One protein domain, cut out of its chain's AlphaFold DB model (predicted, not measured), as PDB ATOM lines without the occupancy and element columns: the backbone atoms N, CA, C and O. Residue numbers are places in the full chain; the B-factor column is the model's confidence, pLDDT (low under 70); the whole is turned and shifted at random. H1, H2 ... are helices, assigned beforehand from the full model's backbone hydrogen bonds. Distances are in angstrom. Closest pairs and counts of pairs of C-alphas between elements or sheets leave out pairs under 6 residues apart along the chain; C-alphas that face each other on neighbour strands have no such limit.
ATOM      1  N   ASP A 681      88.374 116.935 156.930       94.56
ATOM      2  CA  ASP A 681      86.932 116.832 157.171       94.56
ATOM      3  C   ASP A 681      86.530 117.541 158.468       94.56
ATOM      4  O   ASP A 681      85.590 118.339 158.484       94.56
ATOM      5  N   THR A 682      87.283 117.317 159.550       95.00
ATOM      6  CA  THR A 682      87.028 117.977 160.837       95.00
ATOM      7  C   THR A 682      87.181 119.491 160.731       95.00
ATOM      8  O   THR A 682      86.355 120.225 161.266       95.00
ATOM      9  N   ALA A 683      88.219 119.976 160.048       95.56
ATOM     10  CA  ALA A 683      88.493 121.404 159.961       95.56
ATOM     11  C   ALA A 683      87.526 122.143 159.021       95.56
ATOM     12  O   ALA A 683      87.140 123.268 159.334       95.56
ATOM     13  N   VAL A 684      87.092 121.526 157.912       96.88
ATOM     14  CA  VAL A 684      86.023 122.070 157.052       96.88
ATOM     15  C   VAL A 684      84.713 122.151 157.828       96.88
ATOM     16  O   VAL A 684      84.070 123.198 157.814       96.88
ATOM     17  N   ALA A 685      84.332 121.081 158.534       96.19
ATOM     18  CA  ALA A 685      83.100 121.050 159.316       96.19
ATOM     19  C   ALA A 685      83.098 122.084 160.454       96.19
ATOM     20  O   ALA A 685      82.110 122.800 160.621       96.19
ATOM     21  N   ASP A 686      84.202 122.193 161.203       95.94
ATOM     22  CA  ASP A 686      84.372 123.188 162.272       95.94
ATOM     23  C   ASP A 686      84.329 124.615 161.714       95.94
ATOM     24  O   ASP A 686      83.637 125.476 162.257       95.94
ATOM     25  N   TYR A 687      84.996 124.870 160.582       96.56
ATOM     26  CA  TYR A 687      84.987 126.188 159.954       96.56
ATOM     27  C   TYR A 687      83.603 126.572 159.420       96.56
ATOM     28  O   TYR A 687      83.111 127.656 159.735       96.56
ATOM     29  N   PHE A 688      82.932 125.664 158.710       96.62
ATOM     30  CA  PHE A 688      81.557 125.846 158.247       96.62
ATOM     31  C   PHE A 688      80.606 126.154 159.408       96.62
ATOM     32  O   PHE A 688      79.929 127.183 159.413       96.62
ATOM     33  N   ASN A 689      80.619 125.323 160.451       95.69
ATOM     34  CA  ASN A 689      79.790 125.528 161.634       95.69
ATOM     35  C   ASN A 689      80.143 126.828 162.383       95.69
ATOM     36  O   ASN A 689      79.261 127.535 162.880       95.69
ATOM     37  N   SER A 690      81.426 127.186 162.450       94.56
ATOM     38  CA  SER A 690      81.885 128.425 163.082       94.56
ATOM     39  C   SER A 690      81.394 129.672 162.345       94.56
ATOM     40  O   SER A 690      81.045 130.649 163.009       94.56
ATOM     41  N   ILE A 691      81.309 129.643 161.010       94.12
ATOM     42  CA  ILE A 691      80.708 130.729 160.221       94.12
ATOM     43  C   ILE A 691      79.204 130.818 160.495       94.12
ATOM     44  O   ILE A 691      78.691 131.899 160.786       94.12
ATOM     45  N   LEU A 692      78.488 129.690 160.454       93.88
ATOM     46  CA  LEU A 692      77.035 129.677 160.652       93.88
ATOM     47  C   LEU A 692      76.621 130.131 162.058       93.88
ATOM     48  O   LEU A 692      75.629 130.839 162.220       93.88
ATOM     49  N   THR A 693      77.404 129.774 163.076       92.69
ATOM     50  CA  THR A 693      77.163 130.177 164.472       92.69
ATOM     51  C   THR A 693      77.704 131.570 164.814       92.69
ATOM     52  O   THR A 693      77.615 131.983 165.972       92.69
ATOM     53  N   ASN A 694      78.271 132.300 163.842       89.56
ATOM     54  CA  ASN A 694      78.975 133.576 164.031       89.56
ATOM     55  C   ASN A 694      80.107 133.502 165.082       89.56
ATOM     56  O   ASN A 694      80.434 134.494 165.736       89.56
ATOM     57  N   SER A 695      80.703 132.318 165.263       88.56
ATOM     58  CA  SER A 695      81.864 132.103 166.140       88.56
ATOM     59  C   SER A 695      83.171 132.589 165.499       88.56
ATOM     60  O   SER A 695      84.167 132.761 166.198       88.56
ATOM     61  N   THR A 696      83.166 132.841 164.186       90.19
ATOM     62  CA  THR A 696      84.240 133.522 163.456       90.19
ATOM     63  C   THR A 696      83.671 134.551 162.479       90.19
ATOM     64  O   THR A 696      82.567 134.388 161.963       90.19
ATOM     65  N   THR A 697      84.444 135.605 162.220       89.88
ATOM     66  CA  THR A 697      84.211 136.587 161.147       89.88
ATOM     67  C   THR A 697      85.342 136.572 160.117       89.88
ATOM     68  O   THR A 697      85.454 137.490 159.309       89.88
ATOM     69  N   ASN A 698      86.244 135.589 160.193       91.69
ATOM     70  CA  ASN A 698      87.300 135.409 159.208       91.69
ATOM     71  C   ASN A 698      86.718 134.626 158.030       91.69
ATOM     72  O   ASN A 698      86.648 133.404 158.093       91.69
ATOM     73  N   PHE A 699      86.290 135.341 156.990       92.25
ATOM     74  CA  PHE A 699      85.800 134.758 155.738       92.25
ATOM     75  C   PHE A 699      86.923 134.583 154.703       92.25
ATOM     76  O   PHE A 699      86.650 134.344 153.532       92.25
ATOM     77  N   GLY A 700      88.191 134.659 155.126       87.25
ATOM     78  CA  GLY A 700      89.357 134.499 154.262       87.25
ATOM     79  C   GLY A 700      89.399 135.523 153.127       87.25
ATOM     80  O   GLY A 700      89.204 136.711 153.359       87.25
ATOM     81  N   ASP A 701      89.653 135.037 151.915       82.56
ATOM     82  CA  ASP A 701      89.661 135.821 150.674       82.56
ATOM     83  C   ASP A 701      88.259 136.174 150.111       82.56
ATOM     84  O   ASP A 701      88.191 136.876 149.104       82.56
ATOM     85  N   ASP A 702      87.160 135.721 150.730       85.31
ATOM     86  CA  ASP A 702      85.794 136.033 150.281       85.31
ATOM     87  C   ASP A 702      85.278 137.284 151.012       85.31
ATOM     88  O   ASP A 702      85.427 137.414 152.231       85.31
ATOM     89  N   ASP A 703      84.645 138.200 150.272       78.56
ATOM     90  CA  ASP A 703      84.190 139.496 150.798       78.56
ATOM     91  C   ASP A 703      82.934 139.379 151.687       78.56
ATOM     92  O   ASP A 703      82.705 140.227 152.558       78.56
ATOM     93  N   TYR A 704      82.126 138.331 151.493       87.62
ATOM     94  CA  TYR A 704      80.843 138.131 152.171       87.62
ATOM     95  C   TYR A 704      80.735 136.744 152.815       87.62
ATOM     96  O   TYR A 704      81.300 135.755 152.345       87.62
ATOM     97  N   LYS A 705      79.970 136.673 153.913       90.75
ATOM     98  CA  LYS A 705      79.710 135.432 154.659       90.75
ATOM     99  C   LYS A 705      79.076 134.380 153.747       90.75
ATOM    100  O   LYS A 705      79.454 133.212 153.805       90.75
ATOM    101  N   GLU A 706      78.110 134.798 152.940       89.81
ATOM    102  CA  GLU A 706      77.293 133.951 152.076       89.81
ATOM    103  C   GLU A 706      78.140 133.257 151.000       89.81
ATOM    104  O   GLU A 706      78.056 132.037 150.865       89.81
ATOM    105  N   ASP A 707      79.034 133.995 150.336       91.31
ATOM    106  CA  ASP A 707      79.936 133.463 149.301       91.31
ATOM    107  C   ASP A 707      80.876 132.385 149.872       91.31
ATOM    108  O   ASP A 707      81.104 131.323 149.274       91.31
ATOM    109  N   ARG A 708      81.382 132.615 151.093       93.88
ATOM    110  CA  ARG A 708      82.233 131.640 151.781       93.88
ATOM    111  C   ARG A 708      81.462 130.382 152.171       93.88
ATOM    112  O   ARG A 708      82.003 129.277 152.082       93.88
ATOM    113  N   VAL A 709      80.218 130.537 152.624       93.81
ATOM    114  CA  VAL A 709      79.327 129.416 152.953       93.81
ATOM    115  C   VAL A 709      79.039 128.587 151.701       93.81
ATOM    116  O   VAL A 709      79.170 127.368 151.766       93.81
ATOM    117  N   GLU A 710      78.736 129.213 150.563       92.56
ATOM    118  CA  GLU A 710      78.515 128.519 149.284       92.56
ATOM    119  C   GLU A 710      79.765 127.745 148.831       92.56
ATOM    120  O   GLU A 710      79.690 126.564 148.482       92.56
ATOM    121  N   THR A 711      80.945 128.361 148.942       93.94
ATOM    122  CA  THR A 711      82.226 127.698 148.654       93.94
ATOM    123  C   THR A 711      82.436 126.464 149.536       93.94
ATOM    124  O   THR A 711      82.839 125.403 149.053       93.94
ATOM    125  N   LEU A 712      82.145 126.574 150.835       95.19
ATOM    126  CA  LEU A 712      82.244 125.453 151.768       95.19
ATOM    127  C   LEU A 712      81.227 124.355 151.465       95.19
ATOM    128  O   LEU A 712      81.594 123.187 151.538       95.19
ATOM    129  N   ILE A 713      79.996 124.703 151.083       95.19
ATOM    130  CA  ILE A 713      78.984 123.736 150.637       95.19
ATOM    131  C   ILE A 713      79.522 122.947 149.439       95.19
ATOM    132  O   ILE A 713      79.560 121.722 149.495       95.19
ATOM    133  N   SER A 714      80.058 123.614 148.415       94.12
ATOM    134  CA  SER A 714      80.658 122.939 147.253       94.12
ATOM    135  C   SER A 714      81.804 121.987 147.639       94.12
ATOM    136  O   SER A 714      81.885 120.852 147.148       94.12
ATOM    137  N   ILE A 715      82.666 122.406 148.573       95.62
ATOM    138  CA  ILE A 715      83.749 121.570 149.117       95.62
ATOM    139  C   ILE A 715      83.186 120.358 149.866       95.62
ATOM    140  O   ILE A 715      83.673 119.245 149.670       95.62
ATOM    141  N   ILE A 716      82.164 120.559 150.699       96.38
ATOM    142  CA  ILE A 716      81.493 119.506 151.466       96.38
ATOM    143  C   ILE A 716      80.843 118.488 150.527       96.38
ATOM    144  O   ILE A 716      81.028 117.286 150.731       96.38
ATOM    145  N   LEU A 717      80.129 118.942 149.491       93.44
ATOM    146  CA  LEU A 717      79.519 118.075 148.482       93.44
ATOM    147  C   LEU A 717      80.588 117.224 147.793       93.44
ATOM    148  O   LEU A 717      80.500 115.999 147.795       93.44
ATOM    149  N   THR A 718      81.655 117.858 147.302       92.12
ATOM    150  CA  THR A 718      82.761 117.172 146.616       92.12
ATOM    151  C   THR A 718      83.479 116.170 147.530       92.12
ATOM    152  O   THR A 718      83.837 115.068 147.110       92.12
ATOM    153  N   ALA A 719      83.734 116.541 148.788       91.88
ATOM    154  CA  ALA A 719      84.378 115.662 149.762       91.88
ATOM    155  C   ALA A 719      83.493 114.456 150.090       91.88
ATOM    156  O   ALA A 719      83.982 113.326 150.133       91.88
ATOM    157  N   THR A 720      82.190 114.689 150.245       90.56
ATOM    158  CA  THR A 720      81.213 113.633 150.512       90.56
ATOM    159  C   THR A 720      81.044 112.701 149.312       90.56
ATOM    160  O   THR A 720      81.016 111.488 149.496       90.56
ATOM    161  N   GLU A 721      81.026 113.225 148.084       88.19
ATOM    162  CA  GLU A 721      80.982 112.427 146.850       88.19
ATOM    163  C   GLU A 721      82.178 111.464 146.755       88.19
ATOM    164  O   GLU A 721      82.029 110.290 146.426       88.19
ATOM    165  N   ARG A 722      83.384 111.903 147.138       87.06
ATOM    166  CA  ARG A 722      84.564 111.014 147.189       87.06
ATOM    167  C   ARG A 722      84.470 109.933 148.265       87.06
ATOM    168  O   ARG A 722      85.195 108.943 148.206       87.06
ATOM    169  N   GLN A 723      83.625 110.146 149.265       89.12
ATOM    170  CA  GLN A 723      83.419 109.266 150.413       89.12
ATOM    171  C   GLN A 723      82.139 108.427 150.273       89.12
ATOM    172  O   GLN A 723      81.763 107.718 151.207       89.12
ATOM    173  N   ILE A 724      81.479 108.480 149.111       82.06
ATOM    174  CA  ILE A 724      80.130 107.948 148.904       82.06
ATOM    175  C   ILE A 724      80.037 106.426 149.065       82.06
ATOM    176  O   ILE A 724      79.015 105.918 149.519       82.06
ATOM    177  N   ASP A 725      81.123 105.707 148.776       81.94
ATOM    178  CA  ASP A 725      81.204 104.242 148.842       81.94
ATOM    179  C   ASP A 725      81.537 103.699 150.249       81.94
ATOM    180  O   ASP A 725      81.831 102.511 150.420       81.94
ATOM    181  N   ILE A 726      81.535 104.553 151.276       84.00
ATOM    182  CA  ILE A 726      81.755 104.131 152.664       84.00
ATOM    183  C   ILE A 726      80.538 103.353 153.186       84.00
ATOM    184  O   ILE A 726      79.399 103.576 152.794       84.00
ATOM    185  N   ASP A 727      80.776 102.419 154.107       83.75
ATOM    186  CA  ASP A 727      79.712 101.721 154.828       83.75
ATOM    187  C   ASP A 727      78.981 102.672 155.796       83.75
ATOM    188  O   ASP A 727      79.430 102.911 156.922       83.75
ATOM    189  N   TRP A 728      77.860 103.228 155.331       85.62
ATOM    190  CA  TRP A 728      77.045 104.224 156.036       85.62
ATOM    191  C   TRP A 728      76.265 103.687 157.246       85.62
ATOM    192  O   TRP A 728      75.760 104.485 158.041       85.62
ATOM    193  N   ASP A 729      76.184 102.364 157.418       84.38
ATOM    194  CA  ASP A 729      75.597 101.725 158.608       84.38
ATOM    195  C   ASP A 729      76.624 101.624 159.758       84.38
ATOM    196  O   ASP A 729      76.290 101.542 160.943       84.38
ATOM    197  N   SER A 730      77.923 101.714 159.446       87.69
ATOM    198  CA  SER A 730      78.982 101.675 160.452       87.69
ATOM    199  C   SER A 730      79.278 103.057 161.032       87.69
ATOM    200  O   SER A 730      80.063 103.830 160.483       87.69
ATOM    201  N   ASN A 731      78.762 103.334 162.232       84.94
ATOM    202  CA  ASN A 731      79.039 104.577 162.973       84.94
ATOM    203  C   ASN A 731      80.539 104.910 163.088       84.94
ATOM    204  O   ASN A 731      80.921 106.075 163.054       84.94
ATOM    205  N   SER A 732      81.401 103.893 163.214       87.19
ATOM    206  CA  SER A 732      82.857 104.086 163.283       87.19
ATOM    207  C   SER A 732      83.468 104.561 161.962       87.19
ATOM    208  O   SER A 732      84.435 105.314 161.979       87.19
ATOM    209  N   ARG A 733      82.895 104.142 160.826       87.50
ATOM    210  CA  ARG A 733      83.301 104.580 159.488       87.50
ATOM    211  C   ARG A 733      82.741 105.961 159.189       87.50
ATOM    212  O   ARG A 733      83.501 106.828 158.775       87.50
ATOM    213  N   VAL A 734      81.463 106.191 159.496       89.12
ATOM    214  CA  VAL A 734      80.808 107.500 159.352       89.12
ATOM    215  C   VAL A 734      81.531 108.570 160.168       89.12
ATOM    216  O   VAL A 734      81.760 109.657 159.665       89.12
ATOM    217  N   ALA A 735      81.985 108.268 161.389       88.50
ATOM    218  CA  ALA A 735      82.726 109.225 162.216       88.50
ATOM    219  C   ALA A 735      84.040 109.738 161.587       88.50
ATOM    220  O   ALA A 735      84.582 110.728 162.070       88.50
ATOM    221  N   THR A 736      84.552 109.073 160.545       89.38
ATOM    222  CA  THR A 736      85.763 109.467 159.803       89.38
ATOM    223  C   THR A 736      85.470 110.160 158.468       89.38
ATOM    224  O   THR A 736      86.381 110.306 157.664       89.38
ATOM    225  N   THR A 737      84.213 110.534 158.208       93.12
ATOM    226  CA  THR A 737      83.781 111.202 156.968       93.12
ATOM    227  C   THR A 737      83.424 112.666 157.203       93.12
ATOM    228  O   THR A 737      83.169 113.082 158.338       93.12
ATOM    229  N   MET A 738      83.295 113.425 156.112       95.12
ATOM    230  CA  MET A 738      82.788 114.798 156.106       95.12
ATOM    231  C   MET A 738      81.419 114.902 156.792       95.12
ATOM    232  O   MET A 738      81.211 115.761 157.646       95.12
ATOM    233  N   ILE A 739      80.495 113.981 156.495       93.31
ATOM    234  CA  ILE A 739      79.182 113.936 157.156       93.31
ATOM    235  C   ILE A 739      79.336 113.674 158.656       93.31
ATOM    236  O   ILE A 739      78.681 114.342 159.454       93.31
ATOM    237  N   GLY A 740      80.190 112.732 159.068       94.31
ATOM    238  CA  GLY A 740      80.423 112.467 160.490       94.31
ATOM    239  C   GLY A 740      80.982 113.675 161.238       94.31
ATOM    240  O   GLY A 740      80.519 113.984 162.340       94.31
ATOM    241  N   ALA A 741      81.928 114.389 160.624       95.88
ATOM    242  CA  ALA A 741      82.478 115.632 161.151       95.88
ATOM    243  C   ALA A 741      81.396 116.720 161.277       95.88
ATOM    244  O   ALA A 741      81.211 117.286 162.356       95.88
ATOM    245  N   LEU A 742      80.594 116.937 160.229       96.31
ATOM    246  CA  LEU A 742      79.473 117.886 160.244       96.31
ATOM    247  C   LEU A 742      78.424 117.529 161.302       96.31
ATOM    248  O   LEU A 742      77.935 118.412 162.005       96.31
ATOM    249  N   GLN A 743      78.089 116.245 161.462       95.25
ATOM    250  CA  GLN A 743      77.122 115.794 162.465       95.25
ATOM    251  C   GLN A 743      77.613 116.100 163.875       95.25
ATOM    252  O   GLN A 743      76.815 116.463 164.742       95.25
ATOM    253  N   LYS A 744      78.911 115.914 164.123       95.81
ATOM    254  CA  LYS A 744      79.533 116.197 165.413       95.81
ATOM    255  C   LYS A 744      79.430 117.687 165.743       95.81
ATOM    256  O   LYS A 744      78.947 118.013 166.828       95.81
ATOM    257  N   GLU A 745      79.800 118.562 164.809       95.88
ATOM    258  CA  GLU A 745      79.743 120.017 165.006       95.88
ATOM    259  C   GLU A 745      78.307 120.539 165.141       95.88
ATOM    260  O   GLU A 745      78.004 121.319 166.052       95.88
ATOM    261  N   TYR A 746      77.387 120.026 164.320       95.19
ATOM    262  CA  TYR A 746      75.964 120.346 164.404       95.19
ATOM    263  C   TYR A 746      75.367 119.933 165.753       95.19
ATOM    264  O   TYR A 746      74.756 120.752 166.438       95.19
ATOM    265  N   LYS A 747      75.573 118.681 166.191       93.94
ATOM    266  CA  LYS A 747      75.059 118.186 167.483       93.94
ATOM    267  C   LYS A 747      75.651 118.970 168.655       93.94
ATOM    268  O   LYS A 747      74.915 119.312 169.583       93.94
ATOM    269  N   ALA A 748      76.950 119.273 168.616       94.00
ATOM    270  CA  ALA A 748      77.616 120.065 169.647       94.00
ATOM    271  C   ALA A 748      77.038 121.488 169.729       94.00
ATOM    272  O   ALA A 748      76.709 121.965 170.818       94.00
ATOM    273  N   SER A 749      76.840 122.139 168.585       93.12
ATOM    274  CA  SER A 749      76.306 123.504 168.510       93.12
ATOM    275  C   SER A 749      74.817 123.576 168.846       93.12
ATOM    276  O   SER A 749      74.386 124.524 169.506       93.12
ATOM    277  N   ALA A 750      74.039 122.555 168.473       90.44
ATOM    278  CA  ALA A 750      72.642 122.394 168.869       90.44
ATOM    279  C   ALA A 750      72.509 122.258 170.391       90.44
ATOM    280  O   ALA A 750      71.737 122.991 171.009       90.44
ATOM    281  N   ALA A 751      73.295 121.367 171.005       90.50
ATOM    282  CA  ALA A 751      73.293 121.148 172.452       90.50
ATOM    283  C   ALA A 751      73.738 122.396 173.234       90.50
ATOM    284  O   ALA A 751      73.225 122.662 174.318       90.50
ATOM    285  N   ALA A 752      74.658 123.183 172.670       90.00
ATOM    286  CA  ALA A 752      75.113 124.450 173.239       90.00
ATOM    287  C   ALA A 752      74.160 125.636 172.980       90.00
ATOM    288  O   ALA A 752      74.444 126.742 173.440       90.00
ATOM    289  N   GLY A 753      73.063 125.446 172.234       89.38
ATOM    290  CA  GLY A 753      72.114 126.512 171.894       89.38
ATOM    291  C   GLY A 753      72.660 127.572 170.929       89.38
ATOM    292  O   GLY A 753      72.134 128.680 170.890       89.38
ATOM    293  N   LYS A 754      73.717 127.257 170.168       91.06
ATOM    294  CA  LYS A 754      74.407 128.195 169.262       91.06
ATOM    295  C   LYS A 754      73.846 128.226 167.834       91.06
ATOM    296  O   LYS A 754      74.161 129.145 167.088       91.06
ATOM    297  N   LEU A 755      73.029 127.243 167.447       89.12
ATOM    298  CA  LEU A 755      72.398 127.189 166.122       89.12
ATOM    299  C   LEU A 755      71.104 128.014 166.091       89.12
ATOM    300  O   LEU A 755      70.074 127.566 166.614       89.12
ATOM    301  N   ASN A 756      71.170 129.192 165.464       88.69
ATOM    302  CA  ASN A 756      70.007 130.027 165.152       88.69
ATOM    303  C   ASN A 756      69.189 129.441 163.977       88.69
ATOM    304  O   ASN A 756      69.577 128.436 163.381       88.69
ATOM    305  N   GLU A 757      68.038 130.045 163.666       88.19
ATOM    306  CA  GLU A 757      67.137 129.533 162.620       88.19
ATOM    307  C   GLU A 757      67.790 129.540 161.231       88.19
ATOM    308  O   GLU A 757      67.691 128.558 160.504       88.19
ATOM    309  N   GLU A 758      68.536 130.600 160.909       88.00
ATOM    310  CA  GLU A 758      69.302 130.730 159.662       88.00
ATOM    311  C   GLU A 758      70.297 129.572 159.488       88.00
ATOM    312  O   GLU A 758      70.257 128.876 158.480       88.00
ATOM    313  N   ALA A 759      71.122 129.286 160.504       90.25
ATOM    314  CA  ALA A 759      72.087 128.190 160.473       90.25
ATOM    315  C   ALA A 759      71.414 126.819 160.323       90.25
ATOM    316  O   ALA A 759      71.919 125.958 159.602       90.25
ATOM    317  N   ARG A 760      70.278 126.595 161.001       90.25
ATOM    318  CA  ARG A 760      69.512 125.343 160.870       90.25
ATOM    319  C   ARG A 760      68.978 125.172 159.458       90.25
ATOM    320  O   ARG A 760      69.050 124.067 158.931       90.25
ATOM    321  N   GLU A 761      68.476 126.243 158.856       92.19
ATOM    322  CA  GLU A 761      67.982 126.205 157.485       92.19
ATOM    323  C   GLU A 761      69.120 125.935 156.494       92.19
ATOM    324  O   GLU A 761      68.986 125.046 155.660       92.19
ATOM    325  N   THR A 762      70.293 126.559 156.664       93.00
ATOM    326  CA  THR A 762      71.473 126.255 155.835       93.00
ATOM    327  C   THR A 762      71.903 124.787 155.944       93.00
ATOM    328  O   THR A 762      72.210 124.160 154.933       93.00
ATOM    329  N   TYR A 763      71.881 124.195 157.146       94.62
ATOM    330  CA  TYR A 763      72.143 122.760 157.320       94.62
ATOM    331  C   TYR A 763      71.087 121.875 156.640       94.62
ATOM    332  O   TYR A 763      71.440 120.823 156.103       94.62
ATOM    333  N   LYS A 764      69.807 122.277 156.634       93.12
ATOM    334  CA  LYS A 764      68.758 121.547 155.906       93.12
ATOM    335  C   LYS A 764      68.957 121.615 154.397       93.12
ATOM    336  O   LYS A 764      68.830 120.579 153.748       93.12
ATOM    337  N   THR A 765      69.286 122.790 153.857       91.88
ATOM    338  CA  THR A 765      69.594 122.969 152.431       91.88
ATOM    339  C   THR A 765      70.802 122.128 152.032       91.88
ATOM    340  O   THR A 765      70.706 121.336 151.101       91.88
ATOM    341  N   LEU A 766      71.893 122.178 152.806       93.88
ATOM    342  CA  LEU A 766      73.061 121.322 152.583       93.88
ATOM    343  C   LEU A 766      72.685 119.830 152.591       93.88
ATOM    344  O   LEU A 766      73.172 119.065 151.766       93.88
ATOM    345  N   ALA A 767      71.804 119.397 153.498       92.00
ATOM    346  CA  ALA A 767      71.348 118.008 153.545       92.00
ATOM    347  C   ALA A 767      70.529 117.595 152.308       92.00
ATOM    348  O   ALA A 767      70.647 116.452 151.875       92.00
ATOM    349  N   GLN A 768      69.732 118.505 151.736       89.69
ATOM    350  CA  GLN A 768      69.007 118.275 150.478       89.69
ATOM    351  C   GLN A 768      69.970 118.169 149.288       89.69
ATOM    352  O   GLN A 768      69.829 117.278 148.456       89.69
ATOM    353  N   GLU A 769      70.986 119.031 149.226       89.25
ATOM    354  CA  GLU A 769      72.006 118.959 148.172       89.25
ATOM    355  C   GLU A 769      72.855 117.683 148.282       89.25
ATOM    356  O   GLU A 769      73.116 117.019 147.280       89.25
ATOM    357  N   LEU A 770      73.221 117.279 149.504       89.44
ATOM    358  CA  LEU A 770      73.932 116.024 149.769       89.44
ATOM    359  C   LEU A 770      73.093 114.784 149.429       89.44
ATOM    360  O   LEU A 770      73.658 113.778 148.994       89.44
ATOM    361  N   GLU A 771      71.771 114.823 149.623       86.50
ATOM    362  CA  GLU A 771      70.866 113.748 149.193       86.50
ATOM    363  C   GLU A 771      70.928 113.558 147.670       86.50
ATOM    364  O   GLU A 771      70.973 112.420 147.195       86.50
ATOM    365  N   GLY A 772      71.007 114.662 146.919       78.19
ATOM    366  CA  GLY A 772      71.075 114.678 145.456       78.19
ATOM    367  C   GLY A 772      72.339 114.058 144.847       78.19
ATOM    368  O   GLY A 772      72.352 113.776 143.653       78.19
ATOM    369  N   LEU A 773      73.388 113.791 145.634       77.31
ATOM    370  CA  LEU A 773      74.620 113.152 145.142       77.31
ATOM    371  C   LEU A 773      74.474 111.641 144.867       77.31
ATOM    372  O   LEU A 773      75.381 111.033 144.300       77.31
ATOM    373  N   TYR A 774      73.381 110.998 145.296       70.38
ATOM    374  CA  TYR A 774      73.310 109.535 145.420       70.38
ATOM    375  C   TYR A 774      72.222 108.895 144.541       70.38
ATOM    376  O   TYR A 774      71.172 108.482 145.046       70.38
ATOM    377  N   ASP A 775      72.496 108.709 143.245       59.31
ATOM    378  CA  ASP A 775      71.514 108.109 142.322       59.31
ATOM    379  C   ASP A 775      71.622 106.579 142.117       59.31
ATOM    380  O   ASP A 775      70.604 105.967 141.802       59.31
ATOM    381  N   ASP A 776      72.758 105.892 142.363       55.62
ATOM    382  CA  ASP A 776      72.863 104.472 141.932       55.62
ATOM    383  C   ASP A 776      73.849 103.532 142.694       55.62
ATOM    384  O   ASP A 776      74.605 102.769 142.090       55.62
ATOM    385  N   THR A 777      73.822 103.484 144.037       52.47
ATOM    386  CA  THR A 777      74.709 102.591 144.845       52.47
ATOM    387  C   THR A 777      74.014 101.811 145.989       52.47
ATOM    388  O   THR A 777      72.884 102.086 146.406       52.47
ATOM    389  N   PHE A 778      74.660 100.746 146.493       54.09
ATOM    390  CA  PHE A 778      74.206  99.929 147.642       54.09
ATOM    391  C   PHE A 778      74.370 100.747 148.945       54.09
ATOM    392  O   PHE A 778      75.450 101.268 149.156       54.09
ATOM    393  N   GLY A 779      73.336 100.888 149.794       63.44
ATOM    394  CA  GLY A 779      73.449 101.602 151.092       63.44
ATOM    395  C   GLY A 779      72.790 102.991 151.207       63.44
ATOM    396  O   GLY A 779      72.843 103.591 152.275       63.44
ATOM    397  N   TYR A 780      72.088 103.493 150.177       75.31
ATOM    398  CA  TYR A 780      71.433 104.822 150.222       75.31
ATOM    399  C   TYR A 780      70.554 105.063 151.452       75.31
ATOM    400  O   TYR A 780      70.491 106.175 151.960       75.31
ATOM    401  N   LYS A 781      69.814 104.043 151.908       80.06
ATOM    402  CA  LYS A 781      68.923 104.206 153.063       80.06
ATOM    403  C   LYS A 781      69.726 104.622 154.296       80.06
ATOM    404  O   LYS A 781      69.285 105.495 155.034       80.06
ATOM    405  N   ASP A 782      70.889 104.013 154.480       85.00
ATOM    406  CA  ASP A 782      71.758 104.253 155.624       85.00
ATOM    407  C   ASP A 782      72.475 105.602 155.472       85.00
ATOM    408  O   ASP A 782      72.521 106.364 156.432       85.00
ATOM    409  N   TYR A 783      72.867 105.986 154.249       86.31
ATOM    410  CA  TYR A 783      73.356 107.335 153.918       86.31
ATOM    411  C   TYR A 783      72.334 108.444 154.236       86.31
ATOM    412  O   TYR A 783      72.628 109.361 155.002       86.31
ATOM    413  N   VAL A 784      71.096 108.335 153.735       86.50
ATOM    414  CA  VAL A 784      70.023 109.309 154.015       86.50
ATOM    415  C   VAL A 784      69.682 109.349 155.505       86.50
ATOM    416  O   VAL A 784      69.410 110.416 156.052       86.50
ATOM    417  N   ASN A 785      69.761 108.214 156.210       86.81
ATOM    418  CA  ASN A 785      69.602 108.199 157.666       86.81
ATOM    419  C   ASN A 785      70.681 109.028 158.383       86.81
ATOM    420  O   ASN A 785      70.372 109.638 159.407       86.81
ATOM    421  N   GLN A 786      71.906 109.106 157.853       89.81
ATOM    422  CA  GLN A 786      72.928 110.007 158.391       89.81
ATOM    423  C   GLN A 786      72.592 111.486 158.124       89.81
ATOM    424  O   GLN A 786      72.808 112.327 159.000       89.81
ATOM    425  N   LEU A 787      72.010 111.823 156.968       90.62
ATOM    426  CA  LEU A 787      71.607 113.199 156.627       90.62
ATOM    427  C   LEU A 787      70.407 113.704 157.445       90.62
ATOM    428  O   LEU A 787      70.299 114.902 157.716       90.62
ATOM    429  N   LYS A 788      69.554 112.794 157.934       90.38
ATOM    430  CA  LYS A 788      68.405 113.126 158.798       90.38
ATOM    431  C   LYS A 788      68.761 113.839 160.099       90.38
ATOM    432  O   LYS A 788      67.896 114.453 160.718       90.38
ATOM    433  N   VAL A 789      70.025 113.776 160.518       90.56
ATOM    434  CA  VAL A 789      70.531 114.561 161.652       90.56
ATOM    435  C   VAL A 789      70.381 116.065 161.399       90.56
ATOM    436  O   VAL A 789      70.078 116.802 162.335       90.56
TER     437      VAL A 789
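AT A GLANCE: This is residues 681 to 789 of the 805 residues of an uncharacterized protein of Bacteriovorax sp. BAL6_X (UniProt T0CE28). A compact all-helix domain in two unequal sides: H1, H2 and H4 pack together on one side, and the hairpin of H5 and H6 makes the other, with H5 packing on the second part of H2. H1 and H2 form a hairpin, H4 begins beside the first residue of H1 and runs the same way at 41 degrees to it, the two spreading as a V, and H6 folds back from H5 with only a short overlap, while the short H3 and H6 lie toward one end of the longest axis and the long link between H1 and H2 lies at the other. The printed part has 109 residues with six named helices, H1 to H6 in that order along it, and no named strand. The radius of gyration of the C-alphas is 13.6 A, and the C-alphas span 40 by 28 by 21 A along their three main axes.

IN THESE COORDINATES: H1, residues 681 to 692, measures 16.6 A from first to last C-alpha and begins at C-alpha 681, (86.932, 116.832, 157.171). H2, residues 705 to 722, is the longest helix, with 18 residues and 26.0 A; it runs from C-alpha 705 at (79.710, 135.432, 154.659) to C-alpha 722 at (84.564, 111.014, 147.189). H3, residues 731 to 734, measures 5.0 A. H4, residues 738 to 751, measures 19.9 A. H5, residues 757 to 771, measures 21.1 A. H6, residues 780 to 787, measures 10.5 A and ends at C-alpha 787, (71.607, 113.199, 156.627).

HOW THE PARTS SIT: H1 and H2 touch as a helical hairpin, at a shallow tilt of 27 degrees and opposite ways; their closest C-alphas, those of Phe 688 and Leu 712, are 6.5 A apart. H1 also touches H4, with 16 pairs of C-alphas within 8 A, at a steep tilt of 41 degrees and the same way; the closest C-alphas are those of Asp 681 and Met 738, at 4.7 A. H2 touches H4 with residues 716 to 720 alone, at a steep tilt of 48 degrees, and the closest C-alphas, those of Thr 720 and Met 738, are 5.9 A apart. H3 is close to H4 but not clearly touching, with the C-alphas of Val 734 and Gly 740 closest at 5.1 A. H2 touches H5 with residues 713 to 720 alone, the same way at a shallow tilt of 31 degrees; the closest C-alphas, those of Leu 717 and Leu 770, are 6.1 A apart. H5 and H1 are close but not clearly touching, with the C-alphas of Leu 692 and Ala 759 closest at 5.2 A. H4 and H5 are near each other, their closest C-alphas 8.4 A apart. H5 and H6 form a second helical hairpin, opposite ways at a shallow tilt of 16 degrees; H5 touches H6 with residues 767 to 771 alone, and the closest C-alphas, those of Ala 767 and Leu 787, are 5.7 A apart. H6 is apart from H1 and H2. In H1, H2, H4, H5 and H6 every O i to N i+4 pair is within hydrogen-bond range; H3 is too short for such a pair, and its one O i to N i+3 pair is not within range.

THE WHOLE: The two C-alphas farthest apart are those of Asp 703 and Phe 778, at 40.9 A, while the first and last printed C-alphas, those of Asp 681 and Val 789, are 17.2 A apart. The printed part has no cut. The link from H1 to H2, residues 693 to 704, is long, and its C-alphas lie 14 to 22 A from the mean of all C-alphas. The links from H3 to H4 and from H4 to H5 are tight, and those from H2 to H3 and from H5 to H6 are short. The mean pLDDT of the printed part is 88.7; residues 775 to 779, in the link from H5 to H6, are under 70.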